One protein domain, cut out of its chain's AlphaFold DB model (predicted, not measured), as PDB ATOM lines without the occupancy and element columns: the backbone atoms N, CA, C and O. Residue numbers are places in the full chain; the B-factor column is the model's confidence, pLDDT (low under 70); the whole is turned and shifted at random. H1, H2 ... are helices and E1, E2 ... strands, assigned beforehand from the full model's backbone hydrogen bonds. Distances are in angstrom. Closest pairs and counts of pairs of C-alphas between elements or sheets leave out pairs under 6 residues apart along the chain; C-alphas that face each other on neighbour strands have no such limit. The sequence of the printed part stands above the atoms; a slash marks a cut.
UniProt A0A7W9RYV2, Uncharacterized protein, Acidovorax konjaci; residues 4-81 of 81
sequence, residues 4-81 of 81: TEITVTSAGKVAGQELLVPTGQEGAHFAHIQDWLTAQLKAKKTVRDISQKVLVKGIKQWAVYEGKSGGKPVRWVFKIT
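Overview. This is residues 4 to 81 of the 81 residues of an uncharacterized protein of Acidovorax konjaci (UniProt A0A7W9RYV2). One six-stranded sheet curls like part of a barrel and folds back on itself: a folded sheet of two leaves that face each other, E3, E5 and E6 against E2 and E4, with E1 as the hinge. H1, the one named helix, packs on this sheet at one end of the longest axis. The printed part has 78 residues, in the order E1, E2, H1, E3, E4, E5, E6; the sheet runs E3, E5, E6, E1, E2, E4, is mixed, and the class is mostly strand. The whole is compact, with a radius of gyration of the C-alphas of 12.3 A, and rounded, spanning 34 by 27 by 20 A.

Arrangement. E1, residues 4 to 14, bends by 82 degrees at residue 11. It forms an antiparallel hairpin with E2, residues 17 to 30, which bends by 94 degrees at residue 24; N 9 and O 21 are 2.9 A apart, within hydrogen-bond range. H1, residues 33 to 42, is on the strongly twisted sheet, and every O i to N i+4 pair in it is within range. Edge strand E3, residues 47 to 49, has Val 47 nearest to H1, its C-alpha 7.2 A from that of Gln 40. The other edge strand, E4, residues 54 to 56, is parallel to E2, with N 55 and O 18 at 2.8 A; E3 and E4 are apart. E5, residues 61 to 69, is antiparallel to E3, with N 48 and O 66 at 2.7 A. It forms a hairpin with E6, residues 72 to 80, with N 65 and O 76 at 2.9 A. E6 is antiparallel to E1, with N 6 and O 77 at 2.8 A.

Along the chain. E1 begins at C-alpha 4, (-36.286, -109.242, 232.522), and spans 23.6 A; E2 spans 25.8 A, H1 14.3 A, E5 25.0 A. E6 spans 25.4 A and ends at C-alpha 80, (-33.931, -115.003, 230.183).

Size, cuts and confidence. The C-alphas farthest apart, of Ala 15 and Lys 42, are 35.4 A apart. The printed part has no cut, its links are tight, and no printed residue is under 70 in pLDDT.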
ATOM      1  N   THR A   4     -36.275-110.299 231.502       91.25
ATOM      2  CA  THR A   4     -36.286-109.242 232.522       91.25
ATOM      3  C   THR A   4     -35.013-108.437 232.397       91.25
ATOM      4  O   THR A   4     -33.926-109.008 232.488       91.25
ATOM      5  N   GLU A   5     -35.124-107.134 232.167       91.56
ATOM      6  CA  GLU A   5     -33.970-106.245 232.199       91.56
ATOM      7  C   GLU A   5     -33.341-106.279 233.591       91.56
ATOM      8  O   GLU A   5     -34.040-106.311 234.601       91.56
ATOM      9  N   ILE A   6     -32.019-106.283 233.656       91.19
ATOM     10  CA  ILE A   6     -31.278-106.276 234.908       91.19
ATOM     11  C   ILE A   6     -30.136-105.280 234.832       91.19
ATOM     12  O   ILE A   6     -29.411-105.175 233.840       91.19
ATOM     13  N   THR A   7     -29.944-104.573 235.932       87.56
ATOM     14  CA  THR A   7     -28.783-103.719 236.117       87.56
ATOM     15  C   THR A   7     -27.597-104.598 236.469       87.56
ATOM     16  O   THR A   7     -27.669-105.473 237.335       87.56
ATOM     17  N   VAL A   8     -26.489-104.372 235.776       88.00
ATOM     18  CA  VAL A   8     -25.242-105.090 236.004       88.00
ATOM     19  C   VAL A   8     -24.096-104.115 236.213       88.00
ATOM     20  O   VAL A   8     -24.101-102.996 235.700       88.00
ATOM     21  N   THR A   9     -23.074-104.565 236.923       86.38
ATOM     22  CA  THR A   9     -21.786-103.880 237.026       86.38
ATOM     23  C   THR A   9     -20.716-104.745 236.373       86.38
ATOM     24  O   THR A   9     -20.701-105.964 236.547       86.38
ATOM     25  N   SER A  10     -19.826-104.119 235.602       85.50
ATOM     26  CA  SER A  10     -18.659-104.801 235.045       85.50
ATOM     27  C   SER A  10     -17.703-105.177 236.176       85.50
ATOM     28  O   SER A  10     -17.250-104.319 236.930       85.50
ATOM     29  N   ALA A  11     -17.433-106.472 236.312       83.50
ATOM     30  CA  ALA A  11     -16.577-107.053 237.342       83.50
ATOM     31  C   ALA A  11     -15.219-107.519 236.787       83.50
ATOM     32  O   ALA A  11     -14.476-108.215 237.475       83.50
ATOM     33  N   GLY A  12     -14.896-107.158 235.540       85.12
ATOM     34  CA  GLY A  12     -13.636-107.491 234.875       85.12
ATOM     35  C   GLY A  12     -13.832-108.330 233.613       85.12
ATOM     36  O   GLY A  12     -14.897-108.322 233.002       85.12
ATOM     37  N   LYS A  13     -12.786-109.053 233.196       86.50
ATOM     38  CA  LYS A  13     -12.824-109.968 232.045       86.50
ATOM     39  C   LYS A  13     -12.510-111.390 232.488       86.50
ATOM     40  O   LYS A  13     -11.529-111.610 233.190       86.50
ATOM     41  N   VAL A  14     -13.305-112.350 232.030       80.44
ATOM     42  CA  VAL A  14     -13.083-113.787 232.231       80.44
ATOM     43  C   VAL A  14     -13.025-114.441 230.859       80.44
ATOM     44  O   VAL A  14     -13.911-114.232 230.039       80.44
ATOM     45  N   ALA A  15     -11.955-115.192 230.587       76.12
ATOM     46  CA  ALA A  15     -11.750-115.872 229.302       76.12
ATOM     47  C   ALA A  15     -11.880-114.948 228.064       76.12
ATOM     48  O   ALA A  15     -12.351-115.359 227.008       76.12
ATOM     49  N   GLY A  16     -11.490-113.673 228.191       79.12
ATOM     50  CA  GLY A  16     -11.597-112.677 227.113       79.12
ATOM     51  C   GLY A  16     -12.990-112.060 226.920       79.12
ATOM     52  O   GLY A  16     -13.115-111.103 226.156       79.12
ATOM     53  N   GLN A  17     -14.010-112.536 227.640       84.44
ATOM     54  CA  GLN A  17     -15.360-111.970 227.680       84.44
ATOM     55  C   GLN A  17     -15.519-111.041 228.889       84.44
ATOM     56  O   GLN A  17     -14.887-111.238 229.928       84.44
ATOM     57  N   GLU A  18     -16.343-110.003 228.766       86.00
ATOM     58  CA  GLU A  18     -16.609-109.085 229.879       86.00
ATOM     59  C   GLU A  18     -17.537-109.751 230.900       86.00
ATOM     60  O   GLU A  18     -18.633-110.192 230.554       86.00
ATOM     61  N   LEU A  19     -17.095-109.845 232.153       87.88
ATOM     62  CA  LEU A  19     -17.884-110.406 233.239       87.88
ATOM     63  C   LEU A  19     -18.774-109.315 233.828       87.88
ATOM     64  O   LEU A  19     -18.297-108.329 234.386       87.88
ATOM     65  N   LEU A  20     -20.074-109.531 233.744       89.25
ATOM     66  CA  LEU A  20     -21.112-108.673 234.278       89.25
ATOM     67  C   LEU A  20     -21.716-109.347 235.510       89.25
ATOM     68  O   LEU A  20     -22.081-110.524 235.485       89.25
ATOM     69  N   VAL A  21     -21.815-108.605 236.607       88.56
ATOM     70  CA  VAL A  21     -22.440-109.073 237.846       88.56
ATOM     71  C   VAL A  21     -23.768-108.340 238.017       88.56
ATOM     72  O   VAL A  21     -23.756-107.109 238.054       88.56
ATOM     73  N   PRO A  22     -24.909-109.052 238.100       85.94
ATOM     74  CA  PRO A  22     -26.193-108.424 238.380       85.94
ATOM     75  C   PRO A  22     -26.163-107.765 239.756       85.94
ATOM     76  O   PRO A  22     -25.790-108.394 240.744       85.94
ATOM     77  N   THR A  23     -26.571-106.501 239.821       82.44
ATOM     78  CA  THR A  23     -26.656-105.743 241.080       82.44
ATOM     79  C   THR A  23     -27.958-106.008 241.832       82.44
ATOM     80  O   THR A  23     -28.124-105.543 242.954       82.44
ATOM     81  N   GLY A  24     -28.883-106.756 241.222       74.00
ATOM     82  CA  GLY A  24     -30.191-107.092 241.788       74.00
ATOM     83  C   GLY A  24     -31.297-106.085 241.466       74.00
ATOM     84  O   GLY A  24     -32.452-106.352 241.776       74.00
ATOM     85  N   GLN A  25     -30.988-104.960 240.812       81.81
ATOM     86  CA  GLN A  25     -32.019-104.065 240.282       81.81
ATOM     87  C   GLN A  25     -32.559-104.607 238.960       81.81
ATOM     88  O   GLN A  25     -31.904-104.503 237.921       81.81
ATOM     89  N   GLU A  26     -33.753-105.182 239.016       86.38
ATOM     90  CA  GLU A  26     -34.520-105.594 237.845       86.38
ATOM     91  C   GLU A  26     -35.276-104.381 237.275       86.38
ATOM     92  O   GLU A  26     -35.826-103.563 238.012       86.38
ATOM     93  N   GLY A  27     -35.225-104.225 235.957       85.31
ATOM     94  CA  GLY A  27     -35.856-103.150 235.201       85.31
ATOM     95  C   GLY A  27     -37.136-103.624 234.521       85.31
ATOM     96  O   GLY A  27     -37.959-104.326 235.107       85.31
ATOM     97  N   ALA A  28     -37.316-103.232 233.260       86.88
ATOM     98  CA  ALA A  28     -38.501-103.605 232.505       86.88
ATOM     99  C   ALA A  28     -38.566-105.123 232.252       86.88
ATOM    100  O   ALA A  28     -37.602-105.754 231.812       86.88
ATOM    101  N   HIS A  29     -39.740-105.700 232.504       90.19
ATOM    102  CA  HIS A  29     -40.041-107.094 232.207       90.19
ATOM    103  C   HIS A  29     -40.788-107.205 230.877       90.19
ATOM    104  O   HIS A  29     -41.763-106.493 230.637       90.19
ATOM    105  N   PHE A  30     -40.348-108.125 230.026       89.56
ATOM    106  CA  PHE A  30     -40.922-108.390 228.712       89.56
ATOM    107  C   PHE A  30     -41.324-109.858 228.609       89.56
ATOM    108  O   PHE A  30     -40.545-110.749 228.947       89.56
ATOM    109  N   ALA A  31     -42.519-110.120 228.076       88.81
ATOM    110  CA  ALA A  31     -42.980-111.483 227.807       88.81
ATOM    111  C   ALA A  31     -42.079-112.194 226.780       88.81
ATOM    112  O   ALA A  31     -41.823-113.396 226.888       88.81
ATOM    113  N   HIS A  32     -41.548-111.441 225.811       88.94
ATOM    114  CA  HIS A  32     -40.520-111.898 224.888       88.94
ATOM    115  C   HIS A  32     -39.466-110.812 224.666       88.94
ATOM    116  O   HIS A  32     -39.786-109.646 224.451       88.94
ATOM    117  N   ILE A  33     -38.186-111.199 224.597       88.25
ATOM    118  CA  ILE A  33     -37.110-110.261 224.219       88.25
ATOM    119  C   ILE A  33     -37.347-109.612 222.842       88.25
ATOM    120  O   ILE A  33     -36.906-108.495 222.572       88.25
ATOM    121  N   GLN A  34     -38.098-110.295 221.974       88.06
ATOM    122  CA  GLN A  34     -38.481-109.782 220.665       88.06
ATOM    123  C   GLN A  34     -39.420-108.573 220.746       88.06
ATOM    124  O   GLN A  34     -39.356-107.718 219.863       88.06
ATOM    125  N   ASP A  35     -40.226-108.445 221.803       89.94
ATOM    126  CA  ASP A  35     -41.071-107.266 222.022       89.94
ATOM    127  C   ASP A  35     -40.200-106.030 222.249       89.94
ATOM    128  O   ASP A  35     -40.410-104.981 221.632       89.94
ATOM    129  N   TRP A  36     -39.149-106.184 223.060       90.38
ATOM    130  CA  TRP A  36     -38.164-105.131 223.282       90.38
ATOM    131  C   TRP A  36     -37.404-104.791 221.996       90.38
ATOM    132  O   TRP A  36     -37.343-103.620 221.621       90.38
ATOM    133  N   LEU A  37     -36.887-105.789 221.266       89.00
ATOM    134  CA  LEU A  37     -36.203-105.570 219.981       89.00
ATOM    135  C   LEU A  37     -37.099-104.838 218.976       89.00
ATOM    136  O   LEU A  37     -36.669-103.875 218.344       89.00
ATOM    137  N   THR A  38     -38.360-105.251 218.864       90.62
ATOM    138  CA  THR A  38     -39.350-104.615 217.986       90.62
ATOM    139  C   THR A  38     -39.587-103.162 218.385       90.62
ATOM    140  O   THR A  38     -39.668-102.295 217.515       90.62
ATOM    141  N   ALA A  39     -39.648-102.862 219.684       89.62
ATOM    142  CA  ALA A  39     -39.772-101.493 220.176       89.62
ATOM    143  C   ALA A  39     -38.541-100.637 219.829       89.62
ATOM    144  O   ALA A  39     -38.700 -99.496 219.387       89.62
ATOM    145  N   GLN A  40     -37.321-101.180 219.948       89.56
ATOM    146  CA  GLN A  40     -36.095-100.478 219.538       89.56
ATOM    147  C   GLN A  40     -36.077-100.205 218.028       89.56
ATOM    148  O   GLN A  40     -35.792 -99.081 217.608       89.56
ATOM    149  N   LEU A  41     -36.450-101.196 217.213       86.94
ATOM    150  CA  LEU A  41     -36.546-101.059 215.756       86.94
ATOM    151  C   LEU A  41     -37.601-100.021 215.350       86.94
ATOM    152  O   LEU A  41     -37.322 -99.165 214.511       86.94
ATOM    153  N   LYS A  42     -38.782-100.023 215.988       89.25
ATOM    154  CA  LYS A  42     -39.822 -98.994 215.789       89.25
ATOM    155  C   LYS A  42     -39.326 -97.598 216.157       89.25
ATOM    156  O   LYS A  42     -39.631 -96.635 215.458       89.25
ATOM    157  N   ALA A  43     -38.516 -97.493 217.207       87.00
ATOM    158  CA  ALA A  43     -37.862 -96.252 217.615       87.00
ATOM    159  C   ALA A  43     -36.661 -95.863 216.726       87.00
ATOM    160  O   ALA A  43     -35.968 -94.897 217.043       87.00
ATOM    161  N   LYS A  44     -36.394 -96.601 215.637       85.88
ATOM    162  CA  LYS A  44     -35.237 -96.427 214.739       85.88
ATOM    163  C   LYS A  44     -33.895 -96.448 215.479       85.88
ATOM    164  O   LYS A  44     -32.936 -95.796 215.066       85.88
ATOM    165  N   LYS A  45     -33.819 -97.190 216.584       85.81
ATOM    166  CA  LYS A  45     -32.597 -97.356 217.368       85.81
ATOM    167  C   LYS A  45     -31.812 -98.550 216.848       85.81
ATOM    168  O   LYS A  45     -32.337 -99.655 216.734       85.81
ATOM    169  N   THR A  46     -30.530 -98.332 216.579       84.56
ATOM    170  CA  THR A  46     -29.606 -99.415 216.244       84.56
ATOM    171  C   THR A  46     -29.156-100.098 217.527       84.56
ATOM    172  O   THR A  46     -28.442 -99.502 218.338       84.56
ATOM    173  N   VAL A  47     -29.571-101.352 217.693       90.12
ATOM    174  CA  VAL A  47     -29.140-102.240 218.775       90.12
ATOM    175  C   VAL A  47     -28.433-103.453 218.185       90.12
ATOM    176  O   VAL A  47     -28.822-103.967 217.137       90.12
ATOM    177  N   ARG A  48     -27.363-103.892 218.835       90.38
ATOM    178  CA  ARG A  48     -26.517-105.007 218.426       90.38
ATOM    179  C   ARG A  48     -26.461-106.021 219.552       90.38
ATOM    180  O   ARG A  48     -26.183-105.656 220.689       90.38
ATOM    181  N   ASP A  49     -26.669-107.288 219.222       90.38
ATOM    182  CA  ASP A  49     -26.439-108.373 220.170       90.38
ATOM    183  C   ASP A  49     -24.934-108.518 220.448       90.38
ATOM    184  O   ASP A  49     -24.118-108.645 219.527       90.38
ATOM    185  N   ILE A  50     -24.572-108.461 221.728       90.62
ATOM    186  CA  ILE A  50     -23.223-108.726 222.239       90.62
ATOM    187  C   ILE A  50     -23.241-109.824 223.307       90.62
ATOM    188  O   ILE A  50     -22.271-109.969 224.050       90.62
ATOM    189  N   SER A  51     -24.310-110.623 223.369       87.69
ATOM    190  CA  SER A  51     -24.522-111.697 224.346       87.69
ATOM    191  C   SER A  51     -23.361-112.692 224.356       87.69
ATOM    192  O   SER A  51     -22.957-113.170 225.408       87.69
ATOM    193  N   GLN A  52     -22.759-112.944 223.190       86.06
ATOM    194  CA  GLN A  52     -21.606-113.840 223.024       86.06
ATOM    195  C   GLN A  52     -20.267-113.259 223.509       86.06
ATOM    196  O   GLN A  52     -19.265-113.969 223.553       86.06
ATOM    197  N   LYS A  53     -20.206-111.962 223.819       86.06
ATOM    198  CA  LYS A  53     -18.984-111.275 224.275       86.06
ATOM    199  C   LYS A  53     -18.982-110.999 225.773       86.06
ATOM    200  O   LYS A  53     -17.997-110.469 226.291       86.06
ATOM    201  N   VAL A  54     -20.073-111.332 226.452       88.88
ATOM    202  CA  VAL A  54     -20.291-111.009 227.856       88.88
ATOM    203  C   VAL A  54     -20.775-112.235 228.611       88.88
ATOM    204  O   VAL A  54     -21.562-113.032 228.105       88.88
ATOM    205  N   LEU A  55     -20.309-112.363 229.843       88.00
ATOM    206  CA  LEU A  55     -20.711-113.407 230.773       88.00
ATOM    207  C   LEU A  55     -21.473-112.755 231.908       88.00
ATOM    208  O   LEU A  55     -20.936-111.862 232.555       88.00
ATOM    209  N   VAL A  56     -22.695-113.206 232.182       87.50
ATOM    210  CA  VAL A  56     -23.447-112.703 233.332       87.50
ATOM    211  C   VAL A  56     -23.375-113.717 234.464       87.50
ATOM    212  O   VAL A  56     -23.849-114.847 234.350       87.50
ATOM    213  N   LYS A  57     -22.755-113.326 235.579       85.56
ATOM    214  CA  LYS A  57     -22.571-114.214 236.731       85.56
ATOM    215  C   LYS A  57     -23.924-114.580 237.345       85.56
ATOM    216  O   LYS A  57     -24.712-113.702 237.680       85.56
ATOM    217  N   GLY A  58     -24.153-115.875 237.563       83.56
ATOM    218  CA  GLY A  58     -25.337-116.374 238.276       83.56
ATOM    219  C   GLY A  58     -26.614-116.443 237.436       83.56
ATOM    220  O   GLY A  58     -27.680-116.719 237.980       83.56
ATOM    221  N   ILE A  59     -26.523-116.228 236.123       84.88
ATOM    222  CA  ILE A  59     -27.657-116.337 235.204       84.88
ATOM    223  C   ILE A  59     -27.371-117.467 234.230       84.88
ATOM    224  O   ILE A  59     -26.295-117.516 233.654       84.88
ATOM    225  N   LYS A  60     -28.314-118.400 234.064       82.62
ATOM    226  CA  LYS A  60     -28.133-119.529 233.137       82.62
ATOM    227  C   LYS A  60     -28.279-119.109 231.679       82.62
ATOM    228  O   LYS A  60     -27.541-119.597 230.832       82.62
ATOM    229  N   GLN A  61     -29.224-118.216 231.403       86.56
ATOM    230  CA  GLN A  61     -29.495-117.714 230.067       86.56
ATOM    231  C   GLN A  61     -29.716-116.206 230.130       86.56
ATOM    232  O   GLN A  61     -30.525-115.706 230.910       86.56
ATOM    233  N   TRP A  62     -28.969-115.468 229.322       91.31
ATOM    234  CA  TRP A  62     -29.041-114.017 229.270       91.31
ATOM    235  C   TRP A  62     -28.954-113.537 227.825       91.31
ATOM    236  O   TRP A  62     -28.433-114.236 226.957       91.31
ATOM    237  N   ALA A  63     -29.449-112.330 227.584       91.56
ATOM    238  CA  ALA A  63     -29.267-111.614 226.332       91.56
ATOM    239  C   ALA A  63     -28.729-110.220 226.641       91.56
ATOM    240  O   ALA A  63     -29.240-109.541 227.530       91.56
ATOM    241  N   VAL A  64     -27.687-109.792 225.938       91.62
ATOM    242  CA  VAL A  64     -27.116-108.456 226.090       91.62
ATOM    243  C   VAL A  64     -27.102-107.755 224.756       91.62
ATOM    244  O   VAL A  64     -26.532-108.239 223.778       91.62
ATOM    245  N   TYR A  65     -27.684-106.567 224.755       92.00
ATOM    246  CA  TYR A  65     -27.728-105.699 223.600       92.00
ATOM    247  C   TYR A  65     -26.977-104.413 223.897       92.00
ATOM    248  O   TYR A  65     -27.130-103.815 224.958       92.00
ATOM    249  N   GLU A  66     -26.178-103.969 222.943       90.38
ATOM    250  CA  GLU A  66     -25.515-102.674 222.966       90.38
ATOM    251  C   GLU A  66     -26.112-101.792 221.875       90.38
ATOM    252  O   GLU A  66     -26.339-102.231 220.751       90.38
ATOM    253  N   GLY A  67     -26.371-100.533 222.184       88.69
ATOM    254  CA  GLY A  67     -26.845 -99.570 221.201       88.69
ATOM    255  C   GLY A  67     -26.481 -98.160 221.605       88.69
ATOM    256  O   GLY A  67     -25.662 -97.938 222.496       88.69
ATOM    257  N   LYS A  68     -27.079 -97.182 220.930       84.88
ATOM    258  CA  LYS A  68     -26.869 -95.766 221.236       84.88
ATOM    259  C   LYS A  68     -28.172 -95.135 221.699       84.88
ATOM    260  O   LYS A  68     -29.182 -95.217 221.005       84.88
ATOM    261  N   SER A  69     -28.136 -94.468 222.846       76.06
ATOM    262  CA  SER A  69     -29.236 -93.634 223.336       76.06
ATOM    263  C   SER A  69     -28.705 -92.222 223.554       76.06
ATOM    264  O   SER A  69     -27.744 -92.031 224.298       76.06
ATOM    265  N   GLY A  70     -29.257 -91.233 222.843       73.62
ATOM    266  CA  GLY A  70     -28.783 -89.843 222.924       73.62
ATOM    267  C   GLY A  70     -27.296 -89.669 222.571       73.62
ATOM    268  O   GLY A  70     -26.608 -88.864 223.187       73.62
ATOM    269  N   GLY A  71     -26.772 -90.480 221.644       75.69
ATOM    270  CA  GLY A  71     -25.361 -90.456 221.231       75.69
ATOM    271  C   GLY A  71     -24.390 -91.208 222.150       75.69
ATOM    272  O   GLY A  71     -23.262 -91.468 221.736       75.69
ATOM    273  N   LYS A  72     -24.816 -91.629 223.349       80.69
ATOM    274  CA  LYS A  72     -23.991 -92.420 224.275       80.69
ATOM    275  C   LYS A  72     -24.216 -93.922 224.068       80.69
ATOM    276  O   LYS A  72     -25.361 -94.321 223.834       80.69
ATOM    277  N   PRO A  73     -23.162 -94.757 224.140       82.94
ATOM    278  CA  PRO A  73     -23.326 -96.203 224.137       82.94
ATOM    279  C   PRO A  73     -24.060 -96.633 225.410       82.94
ATOM    280  O   PRO A  73     -23.678 -96.250 226.515       82.94
ATOM    281  N   VAL A  74     -25.127 -97.407 225.247       86.62
ATOM    282  CA  VAL A  74     -25.913 -97.989 226.338       86.62
ATOM    283  C   VAL A  74     -25.961 -99.493 226.135       86.62
ATOM    284  O   VAL A  74     -26.077 -99.970 225.004       86.62
ATOM    285  N   ARG A  75     -25.855-100.234 227.237       88.94
ATOM    286  CA  ARG A  75     -25.968-101.689 227.260       88.94
ATOM    287  C   ARG A  75     -27.196-102.079 228.061       88.94
ATOM    288  O   ARG A  75     -27.377-101.594 229.172       88.94
ATOM    289  N   TRP A  76     -27.991-102.967 227.492       91.12
ATOM    290  CA  TRP A  76     -29.166-103.553 228.112       91.12
ATOM    291  C   TRP A  76     -28.904-105.033 228.323       91.12
ATOM    292  O   TRP A  76     -28.598-105.749 227.369       91.12
ATOM    293  N   VAL A  77     -28.994-105.480 229.569       91.31
ATOM    294  CA  VAL A  77     -28.820-106.884 229.936       91.31
ATOM    295  C   VAL A  77     -30.170-107.435 230.337       91.31
ATOM    296  O   VAL A  77     -30.859-106.848 231.163       91.31
ATOM    297  N   PHE A  78     -30.525-108.578 229.774       91.69
ATOM    298  CA  PHE A  78     -31.766-109.273 230.044       91.69
ATOM    299  C   PHE A  78     -31.474-110.655 230.602       91.69
ATOM    300  O   PHE A  78     -30.739-111.443 230.006       91.69
ATOM    301  N   LYS A  79     -32.092-110.964 231.734       90.75
ATOM    302  CA  LYS A  79     -32.204-112.314 232.273       90.75
ATOM    303  C   LYS A  79     -33.315-113.036 231.521       90.75
ATOM    304  O   LYS A  79     -34.460-112.584 231.546       90.75
ATOM    305  N   ILE A  80     -32.970-114.140 230.868       89.56
ATOM    306  CA  ILE A  80     -33.931-115.003 230.183       89.56
ATOM    307  C   ILE A  80     -34.266-116.161 231.121       89.56
ATOM    308  O   ILE A  80     -33.362-116.796 231.673       89.56
ATOM    309  N   THR A  81     -35.556-116.390 231.335       82.75
ATOM    310  CA  THR A  81     -36.082-117.458 232.202       82.75
ATOM    311  C   THR A  81     -36.879-118.472 231.410       82.75
ATOM    312  O   THR A  81     -37.576-118.043 230.458       82.75
TER     313      THR A  81